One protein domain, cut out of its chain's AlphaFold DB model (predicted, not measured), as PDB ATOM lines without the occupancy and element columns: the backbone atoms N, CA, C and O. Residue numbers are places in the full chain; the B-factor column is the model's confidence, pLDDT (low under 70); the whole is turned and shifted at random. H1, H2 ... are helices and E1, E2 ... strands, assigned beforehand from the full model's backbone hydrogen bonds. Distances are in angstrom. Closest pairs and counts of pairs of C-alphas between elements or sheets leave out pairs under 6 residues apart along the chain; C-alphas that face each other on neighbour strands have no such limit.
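This is residues 157 to 181, 242 to 273 and 289 to 369 of the 381 residues of the protein "Hypothetical protein" of Symbiodinium sp. CCMP2592 (UniProt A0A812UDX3). Two long helices, H1 and H2, lie side by side and run opposite ways, and a compact head of four shorter helices, H3 to H6, packs on them toward the first residues of H2. A small ladder of two short strands, E1 and E2, lies in the head, away from the long pair, while residues 268 to 273 stick out at the far end. The printed part has 138 residues, with six named helices and two named strands in the order H1, H2, H3, E1, H4, H5, E2, H6; the sheet is E1 - E2, antiparallel, and the class is mostly helix. The whole is compact by its radius of gyration of the C-alphas, 15.6 A, with an elongated outline of 58 by 35 by 33 A.

Find C-alpha 157 at (27.905, -5.585, -38.686); from there H1 runs 31.5 A to residue 178. After the first cut, start at C-alpha 243, (62.886, -0.957, -41.790), and follow H2 for 38.5 A to residue 269. After the second cut, H3 takes residues 291 to 305, 21.0 A. Next come E1, residues 315 to 317, 6.5 A, and H4, residues 318 to 323, 8.6 A. H5 covers residues 329 to 340, 16.7 A, and E2 residues 350 to 352, 7.2 A. H6 runs 15.6 A from residue 353 to C-alpha 363 at (45.432, -9.442, -49.486).

Look first at Gln 170 and Leu 253, the closest C-alphas of H1 and H2, 5.6 A apart; these helices touch at a shallow tilt of 24 degrees, opposite ways. H5 touches H1 with residues 330 to 334 alone, at a steep tilt of 49 degrees; the closest C-alphas, of Met 169 and Val 331, are 6.3 A apart. H2 touches H3 with residues 244 to 248 alone, closest at the C-alphas of Val 245 and Ala 300, 4.6 A; the tilt of 70.0 degrees is steep, but only just. H6 touches H2 at the C-alphas of Leu 255 and Leu 363, 5.6 A, and H5 at those of Val 339 and Lys 359, also 5.6 A. H4 and H5 form a helical hairpin, a shallow tilt of 31 degrees. Between E1 and E2, look for N 316 and O 351, 2.9 A, within hydrogen-bond range. In H1 to H6 every O i to N i+4 pair is within that range. H1 and H3 are apart.

The farthest C-alphas, of Lys 273 and Ser 309, are 58.0 A apart. Residues 182 to 241 are not printed, with 12.2 A between C-alphas 181 and 242; residues 274 to 288 are not printed, with 38.6 A between C-alphas 273 and 289. Of the links that are printed whole, none is long. The mean pLDDT of the printed part is 92.4; residues 307 to 311 and residue 344 are under 70.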
ATOM      1  N   GLU A 157      27.561  -6.163 -39.989       96.06
ATOM      2  CA  GLU A 157      27.905  -5.585 -38.686       96.06
ATOM      3  C   GLU A 157      29.201  -6.188 -38.117       96.06
ATOM      4  O   GLU A 157      30.056  -5.451 -37.624       96.06
ATOM      5  N   GLU A 158      29.420  -7.496 -38.276       96.44
ATOM      6  CA  GLU A 158      30.704  -8.141 -37.960       96.44
ATOM      7  C   GLU A 158      31.858  -7.518 -38.761       96.44
ATOM      8  O   GLU A 158      32.883  -7.138 -38.189       96.44
ATOM      9  N   LEU A 159      31.687  -7.340 -40.077       96.75
ATOM     10  CA  LEU A 159      32.686  -6.706 -40.942       96.75
ATOM     11  C   LEU A 159      33.006  -5.273 -40.504       96.75
ATOM     12  O   LEU A 159      34.175  -4.892 -40.526       96.75
ATOM     13  N   LYS A 160      32.015  -4.488 -40.059       97.50
ATOM     14  CA  LYS A 160      32.245  -3.138 -39.514       97.50
ATOM     15  C   LYS A 160      33.107  -3.170 -38.256       97.50
ATOM     16  O   LYS A 160      34.034  -2.370 -38.138       97.50
ATOM     17  N   VAL A 161      32.845  -4.104 -37.340       97.56
ATOM     18  CA  VAL A 161      33.654  -4.283 -36.122       97.56
ATOM     19  C   VAL A 161      35.085  -4.697 -36.476       97.56
ATOM     20  O   VAL A 161      36.046  -4.128 -35.945       97.56
ATOM     21  N   HIS A 162      35.251  -5.637 -37.410       96.62
ATOM     22  CA  HIS A 162      36.567  -6.053 -37.900       96.62
ATOM     23  C   HIS A 162      37.321  -4.910 -38.584       96.62
ATOM     24  O   HIS A 162      38.516  -4.733 -38.340       96.62
ATOM     25  N   LEU A 163      36.639  -4.109 -39.403       97.69
ATOM     26  CA  LEU A 163      37.225  -2.955 -40.078       97.69
ATOM     27  C   LEU A 163      37.674  -1.887 -39.077       97.69
ATOM     28  O   LEU A 163      38.809  -1.423 -39.153       97.69
ATOM     29  N   ALA A 164      36.824  -1.534 -38.111       98.19
ATOM     30  CA  ALA A 164      37.163  -0.577 -37.058       98.19
ATOM     31  C   ALA A 164      38.366  -1.049 -36.226       98.19
ATOM     32  O   ALA A 164      39.278  -0.270 -35.954       98.19
ATOM     33  N   THR A 165      38.410  -2.339 -35.881       97.50
ATOM     34  CA  THR A 165      39.556  -2.940 -35.182       97.50
ATOM     35  C   THR A 165      40.825  -2.871 -36.035       97.50
ATOM     36  O   THR A 165      41.871  -2.464 -35.538       97.50
ATOM     37  N   SER A 166      40.727  -3.195 -37.329       97.81
ATOM     38  CA  SER A 166      41.864  -3.170 -38.259       97.81
ATOM     39  C   SER A 166      42.421  -1.757 -38.451       97.81
ATOM     40  O   SER A 166      43.632  -1.574 -38.368       97.81
ATOM     41  N   ARG A 167      41.549  -0.753 -38.628       98.38
ATOM     42  CA  ARG A 167      41.943   0.664 -38.720       98.38
ATOM     43  C   ARG A 167      42.625   1.136 -37.443       98.38
ATOM     44  O   ARG A 167      43.707   1.702 -37.512       98.38
ATOM     45  N   ARG A 168      42.065   0.805 -36.273       98.25
ATOM     46  CA  ARG A 168      42.685   1.128 -34.982       98.25
ATOM     47  C   ARG A 168      44.081   0.517 -34.846       98.25
ATOM     48  O   ARG A 168      44.981   1.187 -34.354       98.25
ATOM     49  N   MET A 169      44.272  -0.739 -35.255       98.12
ATOM     50  CA  MET A 169      45.586  -1.394 -35.192       98.12
ATOM     51  C   MET A 169      46.580  -0.797 -36.189       98.12
ATOM     52  O   MET A 169      47.750  -0.640 -35.850       98.12
ATOM     53  N   GLN A 170      46.117  -0.412 -37.381       98.25
ATOM     54  CA  GLN A 170      46.927   0.314 -38.355       98.25
ATOM     55  C   GLN A 170      47.379   1.674 -37.804       98.25
ATOM     56  O   GLN A 170      48.576   1.936 -37.761       98.25
ATOM     57  N   GLU A 171      46.448   2.504 -37.327       98.31
ATOM     58  CA  GLU A 171      46.744   3.820 -36.740       98.31
ATOM     59  C   GLU A 171      47.682   3.699 -35.533       98.31
ATOM     60  O   GLU A 171      48.624   4.477 -35.379       98.31
ATOM     61  N   TYR A 172      47.459   2.690 -34.687       97.50
ATOM     62  CA  TYR A 172      48.312   2.414 -33.538       97.50
ATOM     63  C   TYR A 172      49.740   2.042 -33.959       97.50
ATOM     64  O   TYR A 172      50.700   2.554 -33.380       97.50
ATOM     65  N   PHE A 173      49.889   1.199 -34.984       97.56
ATOM     66  CA  PHE A 173      51.193   0.824 -35.525       97.56
ATOM     67  C   PHE A 173      51.916   2.012 -36.170       97.56
ATOM     68  O   PHE A 173      53.082   2.257 -35.874       97.56
ATOM     69  N   GLU A 174      51.224   2.786 -37.006       97.44
ATOM     70  CA  GLU A 174      51.782   3.975 -37.657       97.44
ATOM     71  C   GLU A 174      52.217   5.022 -36.620       97.44
ATOM     72  O   GLU A 174      53.323   5.558 -36.704       97.44
ATOM     73  N   SER A 175      51.400   5.239 -35.582       97.19
ATOM     74  CA  SER A 175      51.754   6.089 -34.442       97.19
ATOM     75  C   SER A 175      52.987   5.571 -33.701       97.19
ATOM     76  O   SER A 175      53.852   6.367 -33.345       97.19
ATOM     77  N   TYR A 176      53.097   4.257 -33.475       95.88
ATOM     78  CA  TYR A 176      54.265   3.652 -32.834       95.88
ATOM     79  C   TYR A 176      55.536   3.854 -33.668       95.88
ATOM     80  O   TYR A 176      56.537   4.331 -33.139       95.88
ATOM     81  N   VAL A 177      55.496   3.555 -34.969       96.69
ATOM     82  CA  VAL A 177      56.647   3.698 -35.877       96.69
ATOM     83  C   VAL A 177      57.085   5.159 -36.025       96.69
ATOM     84  O   VAL A 177      58.278   5.421 -36.166       96.69
ATOM     85  N   ALA A 178      56.158   6.117 -35.944       96.94
ATOM     86  CA  ALA A 178      56.465   7.546 -36.026       96.94
ATOM     87  C   ALA A 178      57.182   8.107 -34.782       96.94
ATOM     88  O   ALA A 178      57.745   9.202 -34.842       96.94
ATOM     89  N   ARG A 179      57.180   7.388 -33.651       96.69
ATOM     90  CA  ARG A 179      57.835   7.851 -32.421       96.69
ATOM     91  C   ARG A 179      59.360   7.896 -32.581       96.69
ATOM     92  O   ARG A 179      59.947   6.989 -33.193       96.69
ATOM     93  N   PRO A 180      60.027   8.906 -31.996       97.25
ATOM     94  CA  PRO A 180      61.481   8.950 -31.949       97.25
ATOM     95  C   PRO A 180      62.040   7.763 -31.160       97.25
ATOM     96  O   PRO A 180      61.415   7.253 -30.228       97.25
ATOM     97  N   VAL A 181      63.241   7.325 -31.531       96.81
ATOM     98  CA  VAL A 181      63.981   6.326 -30.753       96.81
ATOM     99  C   VAL A 181      64.445   6.959 -29.442       96.81
ATOM    100  O   VAL A 181      64.776   8.147 -29.395       96.81
ATOM    101  N   ASN A 242      63.523  -2.569 -37.333       96.00
ATOM    102  CA  ASN A 242      63.943  -3.005 -38.661       96.00
ATOM    103  C   ASN A 242      63.060  -2.359 -39.765       96.00
ATOM    104  O   ASN A 242      61.828  -2.471 -39.719       96.00
ATOM    105  N   PRO A 243      63.648  -1.670 -40.766       96.81
ATOM    106  CA  PRO A 243      62.886  -0.957 -41.790       96.81
ATOM    107  C   PRO A 243      62.062  -1.892 -42.682       96.81
ATOM    108  O   PRO A 243      60.931  -1.543 -43.023       96.81
ATOM    109  N   ALA A 244      62.572  -3.083 -43.016       97.25
ATOM    110  CA  ALA A 244      61.832  -4.077 -43.791       97.25
ATOM    111  C   ALA A 244      60.605  -4.568 -43.014       97.25
ATOM    112  O   ALA A 244      59.495  -4.567 -43.547       97.25
ATOM    113  N   VAL A 245      60.774  -4.879 -41.724       97.12
ATOM    114  CA  VAL A 245      59.662  -5.233 -40.825       97.12
ATOM    115  C   VAL A 245      58.620  -4.116 -40.789       97.12
ATOM    116  O   VAL A 245      57.442  -4.368 -41.039       97.12
ATOM    117  N   ASN A 246      59.040  -2.869 -40.556       97.25
ATOM    118  CA  ASN A 246      58.123  -1.731 -40.480       97.25
ATOM    119  C   ASN A 246      57.310  -1.551 -41.770       97.25
ATOM    120  O   ASN A 246      56.091  -1.357 -41.724       97.25
ATOM    121  N   LEU A 247      57.973  -1.649 -42.925       98.00
ATOM    122  CA  LEU A 247      57.334  -1.522 -44.232       98.00
ATOM    123  C   LEU A 247      56.333  -2.649 -44.492       98.00
ATOM    124  O   LEU A 247      55.201  -2.372 -44.897       98.00
ATOM    125  N   VAL A 248      56.719  -3.903 -44.247       98.31
ATOM    126  CA  VAL A 248      55.876  -5.068 -44.547       98.31
ATOM    127  C   VAL A 248      54.700  -5.172 -43.581       98.31
ATOM    128  O   VAL A 248      53.584  -5.433 -44.025       98.31
ATOM    129  N   VAL A 249      54.893  -4.894 -42.291       98.31
ATOM    130  CA  VAL A 249      53.792  -4.864 -41.313       98.31
ATOM    131  C   VAL A 249      52.813  -3.738 -41.634       98.31
ATOM    132  O   VAL A 249      51.605  -3.969 -41.709       98.31
ATOM    133  N   GLY A 250      53.315  -2.535 -41.931       98.25
ATOM    134  CA  GLY A 250      52.469  -1.423 -42.364       98.25
ATOM    135  C   GLY A 250      51.737  -1.711 -43.682       98.25
ATOM    136  O   GLY A 250      50.596  -1.290 -43.874       98.25
ATOM    137  N   GLN A 251      52.356  -2.450 -44.607       98.19
ATOM    138  CA  GLN A 251      51.710  -2.914 -45.836       98.19
ATOM    139  C   GLN A 251      50.619  -3.954 -45.547       98.19
ATOM    140  O   GLN A 251      49.518  -3.821 -46.078       98.19
ATOM    141  N   LEU A 252      50.890  -4.948 -44.698       98.31
ATOM    142  CA  LEU A 252      49.938  -5.989 -44.309       98.31
ATOM    143  C   LEU A 252      48.661  -5.378 -43.714       98.31
ATOM    144  O   LEU A 252      47.562  -5.704 -44.162       98.31
ATOM    145  N   LEU A 253      48.805  -4.454 -42.756       98.50
ATOM    146  CA  LEU A 253      47.673  -3.790 -42.101       98.50
ATOM    147  C   LEU A 253      46.858  -2.941 -43.087       98.50
ATOM    148  O   LEU A 253      45.632  -3.049 -43.116       98.50
ATOM    149  N   ARG A 254      47.523  -2.168 -43.957       98.50
ATOM    150  CA  ARG A 254      46.853  -1.378 -45.008       98.50
ATOM    151  C   ARG A 254      46.079  -2.247 -45.992       98.50
ATOM    152  O   ARG A 254      44.934  -1.938 -46.313       98.50
ATOM    153  N   LEU A 255      46.685  -3.336 -46.466       97.69
ATOM    154  CA  LEU A 255      46.025  -4.267 -47.384       97.69
ATOM    155  C   LEU A 255      44.832  -4.962 -46.713       97.69
ATOM    156  O   LEU A 255      43.791  -5.136 -47.346       97.69
ATOM    157  N   GLN A 256      44.952  -5.316 -45.429       97.94
ATOM    158  CA  GLN A 256      43.855  -5.894 -44.654       97.94
ATOM    159  C   GLN A 256      42.677  -4.918 -44.524       97.94
ATOM    160  O   GLN A 256      41.535  -5.309 -44.770       97.94
ATOM    161  N   VAL A 257      42.942  -3.653 -44.182       98.25
ATOM    162  CA  VAL A 257      41.915  -2.601 -44.114       98.25
ATOM    163  C   VAL A 257      41.240  -2.425 -45.472       98.25
ATOM    164  O   VAL A 257      40.021  -2.548 -45.553       98.25
ATOM    165  N   ALA A 258      42.014  -2.257 -46.548       97.00
ATOM    166  CA  ALA A 258      41.472  -2.081 -47.896       97.00
ATOM    167  C   ALA A 258      40.589  -3.265 -48.337       97.00
ATOM    168  O   ALA A 258      39.525  -3.072 -48.926       97.00
ATOM    169  N   LYS A 259      40.988  -4.504 -48.022       95.81
ATOM    170  CA  LYS A 259      40.194  -5.699 -48.341       95.81
ATOM    171  C   LYS A 259      38.879  -5.746 -47.563       95.81
ATOM    172  O   LYS A 259      37.850  -6.104 -48.139       95.81
ATOM    173  N   LEU A 260      38.901  -5.396 -46.275       96.75
ATOM    174  CA  LEU A 260      37.693  -5.327 -45.451       96.75
ATOM    175  C   LEU A 260      36.756  -4.211 -45.916       96.75
ATOM    176  O   LEU A 260      35.551  -4.438 -45.979       96.75
ATOM    177  N   GLU A 261      37.288  -3.052 -46.305       96.81
ATOM    178  CA  GLU A 261      36.509  -1.961 -46.902       96.81
ATOM    179  C   GLU A 261      35.843  -2.398 -48.207       96.81
ATOM    180  O   GLU A 261      34.644  -2.202 -48.381       96.81
ATOM    181  N   GLU A 262      36.582  -3.059 -49.103       93.94
ATOM    182  CA  GLU A 262      36.029  -3.571 -50.360       93.94
ATOM    183  C   GLU A 262      34.967  -4.659 -50.113       93.94
ATOM    184  O   GLU A 262      33.966  -4.743 -50.827       93.94
ATOM    185  N   ALA A 263      35.175  -5.538 -49.127       93.44
ATOM    186  CA  ALA A 263      34.203  -6.564 -48.752       93.44
ATOM    187  C   ALA A 263      32.928  -5.951 -48.152       93.44
ATOM    188  O   ALA A 263      31.824  -6.329 -48.551       93.44
ATOM    189  N   LEU A 264      33.082  -4.979 -47.250       95.12
ATOM    190  CA  LEU A 264      31.985  -4.249 -46.628       95.12
ATOM    191  C   LEU A 264      31.188  -3.471 -47.679       95.12
ATOM    192  O   LEU A 264      29.985  -3.683 -47.788       95.12
ATOM    193  N   ALA A 265      31.854  -2.677 -48.520       92.94
ATOM    194  CA  ALA A 265      31.210  -1.903 -49.579       92.94
ATOM    195  C   ALA A 265      30.429  -2.801 -50.551       92.94
ATOM    196  O   ALA A 265      29.288  -2.501 -50.900       92.94
ATOM    197  N   ARG A 266      31.000  -3.951 -50.943       89.94
ATOM    198  CA  ARG A 266      30.302  -4.940 -51.784       89.94
ATOM    199  C   ARG A 266      29.050  -5.495 -51.113       89.94
ATOM    200  O   ARG A 266      28.050  -5.686 -51.795       89.94
ATOM    201  N   LYS A 267      29.095  -5.776 -49.809       90.88
ATOM    202  CA  LYS A 267      27.943  -6.298 -49.062       90.88
ATOM    203  C   LYS A 267      26.887  -5.222 -48.816       90.88
ATOM    204  O   LYS A 267      25.712  -5.498 -49.025       90.88
ATOM    205  N   GLU A 268      27.280  -4.008 -48.448       92.31
ATOM    206  CA  GLU A 268      26.368  -2.878 -48.238       92.31
ATOM    207  C   GLU A 268      25.662  -2.459 -49.533       92.31
ATOM    208  O   GLU A 268      24.460  -2.196 -49.507       92.31
ATOM    209  N   ALA A 269      26.350  -2.507 -50.679       89.00
ATOM    210  CA  ALA A 269      25.742  -2.241 -51.985       89.00
ATOM    211  C   ALA A 269      24.559  -3.178 -52.293       89.00
ATOM    212  O   ALA A 269      23.604  -2.769 -52.950       89.00
ATOM    213  N   LEU A 270      24.562  -4.412 -51.771       87.06
ATOM    214  CA  LEU A 270      23.442  -5.346 -51.932       87.06
ATOM    215  C   LEU A 270      22.174  -4.914 -51.173       87.06
ATOM    216  O   LEU A 270      21.089  -5.400 -51.486       87.06
ATOM    217  N   PHE A 271      22.312  -4.037 -50.178       89.06
ATOM    218  CA  PHE A 271      21.222  -3.487 -49.365       89.06
ATOM    219  C   PHE A 271      20.923  -2.016 -49.699       89.06
ATOM    220  O   PHE A 271      20.080  -1.402 -49.047       89.06
ATOM    221  N   ALA A 272      21.591  -1.435 -50.700       87.19
ATOM    222  CA  ALA A 272      21.336  -0.070 -51.139       87.19
ATOM    223  C   ALA A 272      20.057   0.012 -51.994       87.19
ATOM    224  O   ALA A 272      19.834  -0.810 -52.883       87.19
ATOM    225  N   LYS A 273      19.239   1.051 -51.767       78.19
ATOM    226  CA  LYS A 273      17.939   1.261 -52.440       78.19
ATOM    227  C   LYS A 273      18.010   1.286 -53.967       78.19
ATOM    228  O   LYS A 273      17.078   0.839 -54.625       78.19
ATOM    229  N   VAL A 289      53.825 -10.900 -58.554       95.56
ATOM    230  CA  VAL A 289      54.522 -10.098 -57.539       95.56
ATOM    231  C   VAL A 289      55.906  -9.664 -58.061       95.56
ATOM    232  O   VAL A 289      56.620 -10.500 -58.622       95.56
ATOM    233  N   PRO A 290      56.288  -8.379 -57.947       96.25
ATOM    234  CA  PRO A 290      57.637  -7.928 -58.298       96.25
ATOM    235  C   PRO A 290      58.717  -8.585 -57.423       96.25
ATOM    236  O   PRO A 290      58.476  -8.800 -56.238       96.25
ATOM    237  N   ASP A 291      59.915  -8.837 -57.969       95.44
ATOM    238  CA  ASP A 291      61.006  -9.504 -57.226       95.44
ATOM    239  C   ASP A 291      61.390  -8.742 -55.959       95.44
ATOM    240  O   ASP A 291      61.321  -9.295 -54.873       95.44
ATOM    241  N   HIS A 292      61.635  -7.433 -56.072       96.81
ATOM    242  CA  HIS A 292      61.974  -6.591 -54.919       96.81
ATOM    243  C   HIS A 292      60.925  -6.649 -53.795       96.81
ATOM    244  O   HIS A 292      61.263  -6.556 -52.620       96.81
ATOM    245  N   GLN A 293      59.642  -6.789 -54.144       97.31
ATOM    246  CA  GLN A 293      58.556  -6.861 -53.171       97.31
ATOM    247  C   GLN A 293      58.522  -8.234 -52.496       97.31
ATOM    248  O   GLN A 293      58.253  -8.319 -51.299       97.31
ATOM    249  N   TRP A 294      58.790  -9.290 -53.265       96.00
ATOM    250  CA  TRP A 294      58.926 -10.647 -52.755       96.00
ATOM    251  C   TRP A 294      60.126 -10.775 -51.817       96.00
ATOM    252  O   TRP A 294      59.992 -11.316 -50.722       96.00
ATOM    253  N   ASP A 295      61.275 -10.235 -52.214       96.56
ATOM    254  CA  ASP A 295      62.503 -10.233 -51.421       96.56
ATOM    255  C   ASP A 295      62.299  -9.471 -50.109       96.56
ATOM    256  O   ASP A 295      62.603 -10.007 -49.049       96.56
ATOM    257  N   LEU A 296      61.654  -8.299 -50.158       97.69
ATOM    258  CA  LEU A 296      61.306  -7.518 -48.968       97.69
ATOM    259  C   LEU A 296      60.416  -8.304 -47.989       97.69
ATOM    260  O   LEU A 296      60.605  -8.237 -46.775       97.69
ATOM    261  N   TRP A 297      59.436  -9.060 -48.495       97.44
ATOM    262  CA  TRP A 297      58.589  -9.910 -47.653       97.44
ATOM    263  C   TRP A 297      59.370 -11.048 -46.996       97.44
ATOM    264  O   TRP A 297      59.125 -11.365 -45.831       97.44
ATOM    265  N   ASN A 298      60.308 -11.654 -47.728       95.81
ATOM    266  CA  ASN A 298      61.181 -12.689 -47.186       95.81
ATOM    267  C   ASN A 298      62.136 -12.114 -46.138       95.81
ATOM    268  O   ASN A 298      62.228 -12.681 -45.059       95.81
ATOM    269  N   GLU A 299      62.767 -10.974 -46.415       96.69
ATOM    270  CA  GLU A 299      63.669 -10.279 -45.493       96.69
ATOM    271  C   GLU A 299      62.966  -9.911 -44.180       96.69
ATOM    272  O   GLU A 299      63.499 -10.151 -43.093       96.69
ATOM    273  N   ALA A 300      61.737  -9.386 -44.258       96.81
ATOM    274  CA  ALA A 300      60.936  -9.095 -43.074       96.81
ATOM    275  C   ALA A 300      60.633 -10.367 -42.265       96.81
ATOM    276  O   ALA A 300      60.758 -10.358 -41.042       96.81
ATOM    277  N   PHE A 301      60.285 -11.473 -42.933       95.81
ATOM    278  CA  PHE A 301      60.050 -12.745 -42.248       95.81
ATOM    279  C   PHE A 301      61.320 -13.311 -41.605       95.81
ATOM    280  O   PHE A 301      61.302 -13.742 -40.454       95.81
ATOM    281  N   ASP A 302      62.434 -13.298 -42.331       94.38
ATOM    282  CA  ASP A 302      63.706 -13.833 -41.852       94.38
ATOM    283  C   ASP A 302      64.202 -13.021 -40.645       94.38
ATOM    284  O   ASP A 302      64.703 -13.592 -39.672       94.38
ATOM    285  N   SER A 303      63.920 -11.712 -40.634       94.31
ATOM    286  CA  SER A 303      64.134 -10.845 -39.472       94.31
ATOM    287  C   SER A 303      63.347 -11.330 -38.252       94.31
ATOM    288  O   SER A 303      63.935 -11.418 -37.174       94.31
ATOM    289  N   PHE A 304      62.083 -11.749 -38.415       92.44
ATOM    290  CA  PHE A 304      61.278 -12.335 -37.333       92.44
ATOM    291  C   PHE A 304      61.838 -13.651 -36.779       92.44
ATOM    292  O   PHE A 304      61.703 -13.938 -35.591       92.44
ATOM    293  N   SER A 305      62.481 -14.450 -37.629       86.19
ATOM    294  CA  SER A 305      62.988 -15.779 -37.260       86.19
ATOM    295  C   SER A 305      64.349 -15.761 -36.552       86.19
ATOM    296  O   SER A 305      64.719 -16.723 -35.888       86.19
ATOM    297  N   SER A 306      65.099 -14.662 -36.668       76.75
ATOM    298  CA  SER A 306      66.514 -14.595 -36.274       76.75
ATOM    299  C   SER A 306      66.803 -14.674 -34.764       76.75
ATOM    300  O   SER A 306      67.959 -14.830 -34.379       76.75
ATOM    301  N   VAL A 307      65.787 -14.548 -33.902       68.50
ATOM    302  CA  VAL A 307      65.982 -14.297 -32.458       68.50
ATOM    303  C   VAL A 307      65.922 -15.561 -31.593       68.50
ATOM    304  O   VAL A 307      66.433 -15.540 -30.475       68.50
ATOM    305  N   GLU A 308      65.395 -16.684 -32.089       64.44
ATOM    306  CA  GLU A 308      65.335 -17.933 -31.320       64.44
ATOM    307  C   GLU A 308      65.893 -19.117 -32.128       64.44
ATOM    308  O   GLU A 308      65.328 -19.548 -33.127       64.44
ATOM    309  N   SER A 309      67.016 -19.676 -31.670       56.12
ATOM    310  CA  SER A 309      67.672 -20.853 -32.266       56.12
ATOM    311  C   SER A 309      66.899 -22.168 -32.082       56.12
ATOM    312  O   SER A 309      67.255 -23.165 -32.704       56.12
ATOM    313  N   ASP A 310      65.844 -22.165 -31.262       64.06
ATOM    314  CA  ASP A 310      65.024 -23.345 -30.947       64.06
ATOM    315  C   ASP A 310      63.683 -23.367 -31.704       64.06
ATOM    316  O   ASP A 310      62.899 -24.314 -31.569       64.06
ATOM    317  N   SER A 311      63.388 -22.339 -32.508       61.38
ATOM    318  CA  SER A 311      62.184 -22.319 -33.336       61.38
ATOM    319  C   SER A 311      62.268 -23.425 -34.386       61.38
ATOM    320  O   SER A 311      63.254 -23.531 -35.114       61.38
ATOM    321  N   ARG A 312      61.216 -24.247 -34.502       71.56
ATOM    322  CA  ARG A 312      61.065 -25.173 -35.638       71.56
ATOM    323  C   ARG A 312      61.286 -24.382 -36.926       71.56
ATOM    324  O   ARG A 312      60.632 -23.356 -37.109       71.56
ATOM    325  N   GLU A 313      62.208 -24.841 -37.774       75.88
ATOM    326  CA  GLU A 313      62.619 -24.131 -38.991       75.88
ATOM    327  C   GLU A 313      61.406 -23.545 -39.736       75.88
ATOM    328  O   GLU A 313      60.479 -24.260 -40.117       75.88
ATOM    329  N   GLY A 314      61.392 -22.219 -39.910       85.94
ATOM    330  CA  GLY A 314      60.345 -21.518 -40.658       85.94
ATOM    331  C   GLY A 314      59.050 -21.200 -39.898       85.94
ATOM    332  O   GLY A 314      58.078 -20.801 -40.547       85.94
ATOM    333  N   HIS A 315      59.013 -21.339 -38.567       91.69
ATOM    334  CA  HIS A 315      57.899 -20.896 -37.718       91.69
ATOM    335  C   HIS A 315      58.301 -19.744 -36.787       91.69
ATOM    336  O   HIS A 315      59.347 -19.796 -36.149       91.69
ATOM    337  N   VAL A 316      57.443 -18.726 -36.683       93.00
ATOM    338  CA  VAL A 316      57.603 -17.587 -35.770       93.00
ATOM    339  C   VAL A 316      56.477 -17.636 -34.742       93.00
ATOM    340  O   VAL A 316      55.308 -17.473 -35.100       93.00
ATOM    341  N   SER A 317      56.826 -17.844 -33.470       92.31
ATOM    342  CA  SER A 317      55.867 -17.766 -32.365       92.31
ATOM    343  C   SER A 317      55.531 -16.309 -32.031       92.31
ATOM    344  O   SER A 317      56.332 -15.391 -32.223       92.31
ATOM    345  N   LEU A 318      54.342 -16.081 -31.478       92.06
ATOM    346  CA  LEU A 318      53.907 -14.778 -30.978       92.06
ATOM    347  C   LEU A 318      54.853 -14.278 -29.884       92.06
ATOM    348  O   LEU A 318      55.160 -13.091 -29.837       92.06
ATOM    349  N   LEU A 319      55.330 -15.180 -29.021       89.06
ATOM    350  CA  LEU A 319      56.275 -14.830 -27.966       89.06
ATOM    351  C   LEU A 319      57.600 -14.333 -28.553       89.06
ATOM    352  O   LEU A 319      58.083 -13.287 -28.121       89.06
ATOM    353  N   ALA A 320      58.145 -15.034 -29.553       89.81
ATOM    354  CA  ALA A 320      59.350 -14.603 -30.253       89.81
ATOM    355  C   ALA A 320      59.132 -13.230 -30.898       89.81
ATOM    356  O   ALA A 320      59.910 -12.310 -30.653       89.81
ATOM    357  N   LEU A 321      58.024 -13.052 -31.627       91.94
ATOM    358  CA  LEU A 321      57.682 -11.796 -32.298       91.94
ATOM    359  C   LEU A 321      57.556 -10.615 -31.319       91.94
ATOM    360  O   LEU A 321      58.023  -9.516 -31.607       91.94
ATOM    361  N   VAL A 322      56.956 -10.834 -30.145       90.88
ATOM    362  CA  VAL A 322      56.854  -9.821 -29.082       90.88
ATOM    363  C   VAL A 322      58.227  -9.494 -28.496       90.88
ATOM    364  O   VAL A 322      58.546  -8.318 -28.339       90.88
ATOM    365  N   ARG A 323      59.063 -10.504 -28.225       87.81
ATOM    366  CA  ARG A 323      60.421 -10.325 -27.677       87.81
ATOM    367  C   ARG A 323      61.351  -9.555 -28.601       87.81
ATOM    368  O   ARG A 323      62.258  -8.874 -28.127       87.81
ATOM    369  N   GLN A 324      61.130  -9.624 -29.910       88.94
ATOM    370  CA  GLN A 324      61.898  -8.801 -30.839       88.94
ATOM    371  C   GLN A 324      61.667  -7.313 -30.614       88.94
ATOM    372  O   GLN A 324      62.548  -6.521 -30.930       88.94
ATOM    373  N   ASN A 325      60.503  -6.923 -30.092       89.38
ATOM    374  CA  ASN A 325      60.093  -5.543 -29.849       89.38
ATOM    375  C   ASN A 325      60.144  -4.606 -31.088       89.38
ATOM    376  O   ASN A 325      59.954  -3.395 -30.963       89.38
ATOM    377  N   ASP A 326      60.355  -5.128 -32.302       91.81
ATOM    378  CA  ASP A 326      60.278  -4.332 -33.539       91.81
ATOM    379  C   ASP A 326      58.834  -3.918 -33.853       91.81
ATOM    380  O   ASP A 326      58.585  -2.856 -34.423       91.81
ATOM    381  N   VAL A 327      57.874  -4.730 -33.409       93.88
ATOM    382  CA  VAL A 327      56.436  -4.506 -33.544       93.88
ATOM    383  C   VAL A 327      55.821  -4.461 -32.146       93.88
ATOM    384  O   VAL A 327      56.202  -5.218 -31.256       93.88
ATOM    385  N   CYS A 328      54.871  -3.553 -31.921       92.62
ATOM    386  CA  CYS A 328      54.213  -3.455 -30.623       92.62
ATOM    387  C   CYS A 328      53.338  -4.698 -30.339       92.62
ATOM    388  O   CYS A 328      52.659  -5.173 -31.254       92.62
ATOM    389  N   PRO A 329      53.241  -5.178 -29.081       92.56
ATOM    390  CA  PRO A 329      52.648  -6.487 -28.775       92.56
ATOM    391  C   PRO A 329      51.208  -6.690 -29.265       92.56
ATOM    392  O   PRO A 329      50.864  -7.762 -29.757       92.56
ATOM    393  N   ALA A 330      50.372  -5.650 -29.181       93.88
ATOM    394  CA  ALA A 330      48.992  -5.704 -29.668       93.88
ATOM    395  C   ALA A 330      48.914  -5.943 -31.186       93.88
ATOM    396  O   ALA A 330      48.019  -6.638 -31.661       93.88
ATOM    397  N   VAL A 331      49.868  -5.394 -31.945       96.94
ATOM    398  CA  VAL A 331      49.953  -5.599 -33.395       96.94
ATOM    399  C   VAL A 331      50.535  -6.971 -33.705       96.94
ATOM    400  O   VAL A 331      50.060  -7.595 -34.642       96.94
ATOM    401  N   CYS A 332      51.470  -7.493 -32.903       96.06
ATOM    402  CA  CYS A 332      51.960  -8.868 -33.053       96.06
ATOM    403  C   CYS A 332      50.819  -9.893 -32.954       96.06
ATOM    404  O   CYS A 332      50.661 -10.729 -33.841       96.06
ATOM    405  N   ASP A 333      49.984  -9.793 -31.914       94.81
ATOM    406  CA  ASP A 333      48.813 -10.668 -31.739       94.81
ATOM    407  C   ASP A 333      47.829 -10.517 -32.909       94.81
ATOM    408  O   ASP A 333      47.414 -11.498 -33.531       94.81
ATOM    409  N   PHE A 334      47.519  -9.276 -33.285       96.75
ATOM    410  CA  PHE A 334      46.624  -9.005 -34.404       96.75
ATOM    411  C   PHE A 334      47.166  -9.520 -35.749       96.75
ATOM    412  O   PHE A 334      46.411 -10.054 -36.559       96.75
ATOM    413  N   MET A 335      48.476  -9.423 -35.984       96.94
ATOM    414  CA  MET A 335      49.132 -10.001 -37.155       96.94
ATOM    415  C   MET A 335      48.980 -11.520 -37.184       96.94
ATOM    416  O   MET A 335      48.590 -12.058 -38.220       96.94
ATOM    417  N   CYS A 336      49.221 -12.206 -36.061       96.06
ATOM    418  CA  CYS A 336      48.994 -13.648 -35.961       96.06
ATOM    419  C   CYS A 336      47.549 -14.009 -36.329       96.06
ATOM    420  O   CYS A 336      47.333 -14.945 -37.098       96.06
ATOM    421  N   GLN A 337      46.567 -13.232 -35.865       95.75
ATOM    422  CA  GLN A 337      45.153 -13.437 -36.202       95.75
ATOM    423  C   GLN A 337      44.866 -13.230 -37.695       95.75
ATOM    424  O   GLN A 337      44.148 -14.027 -38.299       95.75
ATOM    425  N   ILE A 338      45.441 -12.195 -38.319       96.75
ATOM    426  CA  ILE A 338      45.290 -11.956 -39.763       96.75
ATOM    427  C   ILE A 338      45.876 -13.124 -40.561       96.75
ATOM    428  O   ILE A 338      45.222 -13.618 -41.480       96.75
ATOM    429  N   VAL A 339      47.099 -13.547 -40.230       96.69
ATOM    430  CA  VAL A 339      47.851 -14.557 -40.990       96.69
ATOM    431  C   VAL A 339      47.227 -15.941 -40.856       96.69
ATOM    432  O   VAL A 339      47.037 -16.623 -41.860       96.69
ATOM    433  N   THR A 340      46.861 -16.341 -39.640       94.81
ATOM    434  CA  THR A 340      46.284 -17.669 -39.374       94.81
ATOM    435  C   THR A 340      44.782 -17.744 -39.649       94.81
ATOM    436  O   THR A 340      44.243 -18.835 -39.810       94.81
ATOM    437  N   GLY A 341      44.085 -16.603 -39.708       92.25
ATOM    438  CA  GLY A 341      42.633 -16.539 -39.891       92.25
ATOM    439  C   GLY A 341      41.818 -16.982 -38.670       92.25
ATOM    440  O   GLY A 341      40.593 -17.034 -38.752       92.25
ATOM    441  N   SER A 342      42.470 -17.284 -37.545       85.94
ATOM    442  CA  SER A 342      41.831 -17.676 -36.288       85.94
ATOM    443  C   SER A 342      42.367 -16.834 -35.139       85.94
ATOM    444  O   SER A 342      43.487 -16.325 -35.184       85.94
ATOM    445  N   ARG A 343      41.586 -16.728 -34.058       77.25
ATOM    446  CA  ARG A 343      42.193 -16.370 -32.777       77.25
ATOM    447  C   ARG A 343      43.222 -17.436 -32.426       77.25
ATOM    448  O   ARG A 343      43.019 -18.612 -32.727       77.25
ATOM    449  N   ALA A 344      44.322 -16.976 -31.847       68.88
ATOM    450  CA  ALA A 344      45.462 -17.728 -31.351       68.88
ATOM    451  C   ALA A 344      45.053 -18.763 -30.275       68.88
ATOM    452  O   ALA A 344      45.395 -18.641 -29.105       68.88
ATOM    453  N   GLU A 345      44.268 -19.767 -30.658       73.44
ATOM    454  CA  GLU A 345      43.800 -20.851 -29.800       73.44
ATOM    455  C   GLU A 345      44.733 -22.043 -30.012       73.44
ATOM    456  O   GLU A 345      44.494 -22.939 -30.816       73.44
ATOM    457  N   GLY A 346      45.873 -21.999 -29.331       79.50
ATOM    458  CA  GLY A 346      46.888 -23.040 -29.385       79.50
ATOM    459  C   GLY A 346      47.956 -22.823 -28.314       79.50
ATOM    460  O   GLY A 346      48.101 -21.706 -27.819       79.50
ATOM    461  N   PRO A 347      48.698 -23.878 -27.935       80.50
ATOM    462  CA  PRO A 347      49.749 -23.785 -26.921       80.50
ATOM    463  C   PRO A 347      50.933 -22.912 -27.363       80.50
ATOM    464  O   PRO A 347      51.682 -22.446 -26.513       80.50
ATOM    465  N   ASP A 348      51.084 -22.685 -28.670       82.31
ATOM    466  CA  ASP A 348      52.118 -21.830 -29.252       82.31
ATOM    467  C   ASP A 348      51.532 -21.051 -30.444       82.31
ATOM    468  O   ASP A 348      51.552 -21.531 -31.582       82.31
ATOM    469  N   PRO A 349      50.866 -19.910 -30.196       90.38
ATOM    470  CA  PRO A 349      50.280 -19.130 -31.271       90.38
ATOM    471  C   PRO A 349      51.382 -18.476 -32.097       90.38
ATOM    472  O   PRO A 349      52.274 -17.845 -31.544       90.38
ATOM    473  N   GLY A 350      51.310 -18.591 -33.417       92.56
ATOM    474  CA  GLY A 350      52.346 -18.110 -34.324       92.56
ATOM    475  C   GLY A 350      51.971 -18.359 -35.776       92.56
ATOM    476  O   GLY A 350      50.847 -18.769 -36.078       92.56
ATOM    477  N   PHE A 351      52.905 -18.130 -36.693       94.94
ATOM    478  CA  PHE A 351      52.687 -18.380 -38.116       94.94
ATOM    479  C   PHE A 351      53.955 -18.872 -38.817       94.94
ATOM    480  O   PHE A 351      55.081 -18.580 -38.417       94.94
ATOM    481  N   SER A 352      53.770 -19.659 -39.879       94.06
ATOM    482  CA  SER A 352      54.864 -20.117 -40.739       94.06
ATOM    483  C   SER A 352      55.175 -19.107 -41.844       94.06
ATOM    484  O   SER A 352      54.316 -18.297 -42.212       94.06
ATOM    485  N   LYS A 353      56.367 -19.216 -42.442       94.00
ATOM    486  CA  LYS A 353      56.757 -18.425 -43.624       94.00
ATOM    487  C   LYS A 353      55.744 -18.544 -44.759       94.00
ATOM    488  O   LYS A 353      55.347 -17.539 -45.343       94.00
ATOM    489  N   GLU A 354      55.286 -19.766 -45.029       93.31
ATOM    490  CA  GLU A 354      54.278 -20.044 -46.054       93.31
ATOM    491  C   GLU A 354      52.969 -19.308 -45.758       93.31
ATOM    492  O   GLU A 354      52.503 -18.551 -46.606       93.31
ATOM    493  N   SER A 355      52.427 -19.433 -44.539       95.06
ATOM    494  CA  SER A 355      51.174 -18.758 -44.171       95.06
ATOM    495  C   SER A 355      51.284 -17.231 -44.244       95.06
ATOM    496  O   SER A 355      50.373 -16.568 -44.739       95.06
ATOM    497  N   PHE A 356      52.425 -16.662 -43.837       96.62
ATOM    498  CA  PHE A 356      52.688 -15.226 -43.905       96.62
ATOM    499  C   PHE A 356      52.709 -14.707 -45.348       96.62
ATOM    500  O   PHE A 356      51.989 -13.763 -45.688       96.62
ATOM    501  N   LEU A 357      53.490 -15.353 -46.220       95.81
ATOM    502  CA  LEU A 357      53.595 -14.976 -47.631       95.81
ATOM    503  C   LEU A 357      52.274 -15.205 -48.373       95.81
ATOM    504  O   LEU A 357      51.838 -14.345 -49.142       95.81
ATOM    505  N   GLN A 358      51.599 -16.328 -48.109       94.88
ATOM    506  CA  GLN A 358      50.282 -16.628 -48.663       94.88
ATOM    507  C   GLN A 358      49.268 -15.556 -48.267       94.88
ATOM    508  O   GLN A 358      48.512 -15.088 -49.122       94.88
ATOM    509  N   LYS A 359      49.282 -15.105 -47.007       96.94
ATOM    510  CA  LYS A 359      48.380 -14.048 -46.559       96.94
ATOM    511  C   LYS A 359      48.644 -12.727 -47.272       96.94
ATOM    512  O   LYS A 359      47.701 -12.102 -47.754       96.94
ATOM    513  N   LEU A 360      49.905 -12.319 -47.409       97.31
ATOM    514  CA  LEU A 360      50.262 -11.112 -48.164       97.31
ATOM    515  C   LEU A 360      49.768 -11.187 -49.617       97.31
ATOM    516  O   LEU A 360      49.184 -10.228 -50.120       97.31
ATOM    517  N   LEU A 361      49.895 -12.343 -50.271       95.69
ATOM    518  CA  LEU A 361      49.366 -12.571 -51.619       95.69
ATOM    519  C   LEU A 361      47.832 -12.516 -51.678       95.69
ATOM    520  O   LEU A 361      47.269 -11.922 -52.600       95.69
ATOM    521  N   GLU A 362      47.153 -13.101 -50.691       94.25
ATOM    522  CA  GLU A 362      45.690 -13.122 -50.575       94.25
ATOM    523  C   GLU A 362      45.098 -11.714 -50.410       94.25
ATOM    524  O   GLU A 362      43.993 -11.433 -50.893       94.25
ATOM    525  N   LEU A 363      45.817 -10.834 -49.709       95.81
ATOM    526  CA  LEU A 363      45.432  -9.442 -49.486       95.81
ATOM    527  C   LEU A 363      45.871  -8.520 -50.633       95.81
ATOM    528  O   LEU A 363      45.217  -7.515 -50.903       95.81
ATOM    529  N   SER A 364      46.956  -8.859 -51.326       95.25
ATOM    530  CA  SER A 364      47.499  -8.056 -52.421       95.25
ATOM    531  C   SER A 364      46.775  -8.282 -53.763       95.25
ATOM    532  O   SER A 364      46.134  -9.319 -54.002       95.25
ATOM    533  N   PRO A 365      46.931  -7.347 -54.718       93.31
ATOM    534  CA  PRO A 365      46.497  -7.550 -56.096       93.31
ATOM    535  C   PRO A 365      47.428  -8.482 -56.894       93.31
ATOM    536  O   PRO A 365      47.211  -8.634 -58.093       93.31
ATOM    537  N   TRP A 366      48.445  -9.099 -56.279       94.81
ATOM    538  CA  TRP A 366      49.453  -9.909 -56.968       94.81
ATOM    539  C   TRP A 366      49.183 -11.417 -56.905       94.81
ATOM    540  O   TRP A 366      48.436 -11.907 -56.059       94.81
ATOM    541  N   ARG A 367      49.814 -12.163 -57.820       92.19
ATOM    542  CA  ARG A 367      49.933 -13.630 -57.785       92.19
ATOM    543  C   ARG A 367      51.387 -14.068 -57.624       92.19
ATOM    544  O   ARG A 367      52.307 -13.315 -57.949       92.19
ATOM    545  N   VAL A 368      51.578 -15.317 -57.207       89.62
ATOM    546  CA  VAL A 368      52.897 -15.964 -57.160       89.62
ATOM    547  C   VAL A 368      53.466 -16.100 -58.575       89.62
ATOM    548  O   VAL A 368      52.741 -16.386 -59.532       89.62
ATOM    549  N   LYS A 369      54.777 -15.897 -58.711       87.12
ATOM    550  CA  LYS A 369      55.516 -16.204 -59.938       87.12
ATOM    551  C   LYS A 369      55.584 -17.718 -60.164       87.12
ATOM    552  O   LYS A 369      55.788 -18.478 -59.220       87.12
TER     553      LYS A 369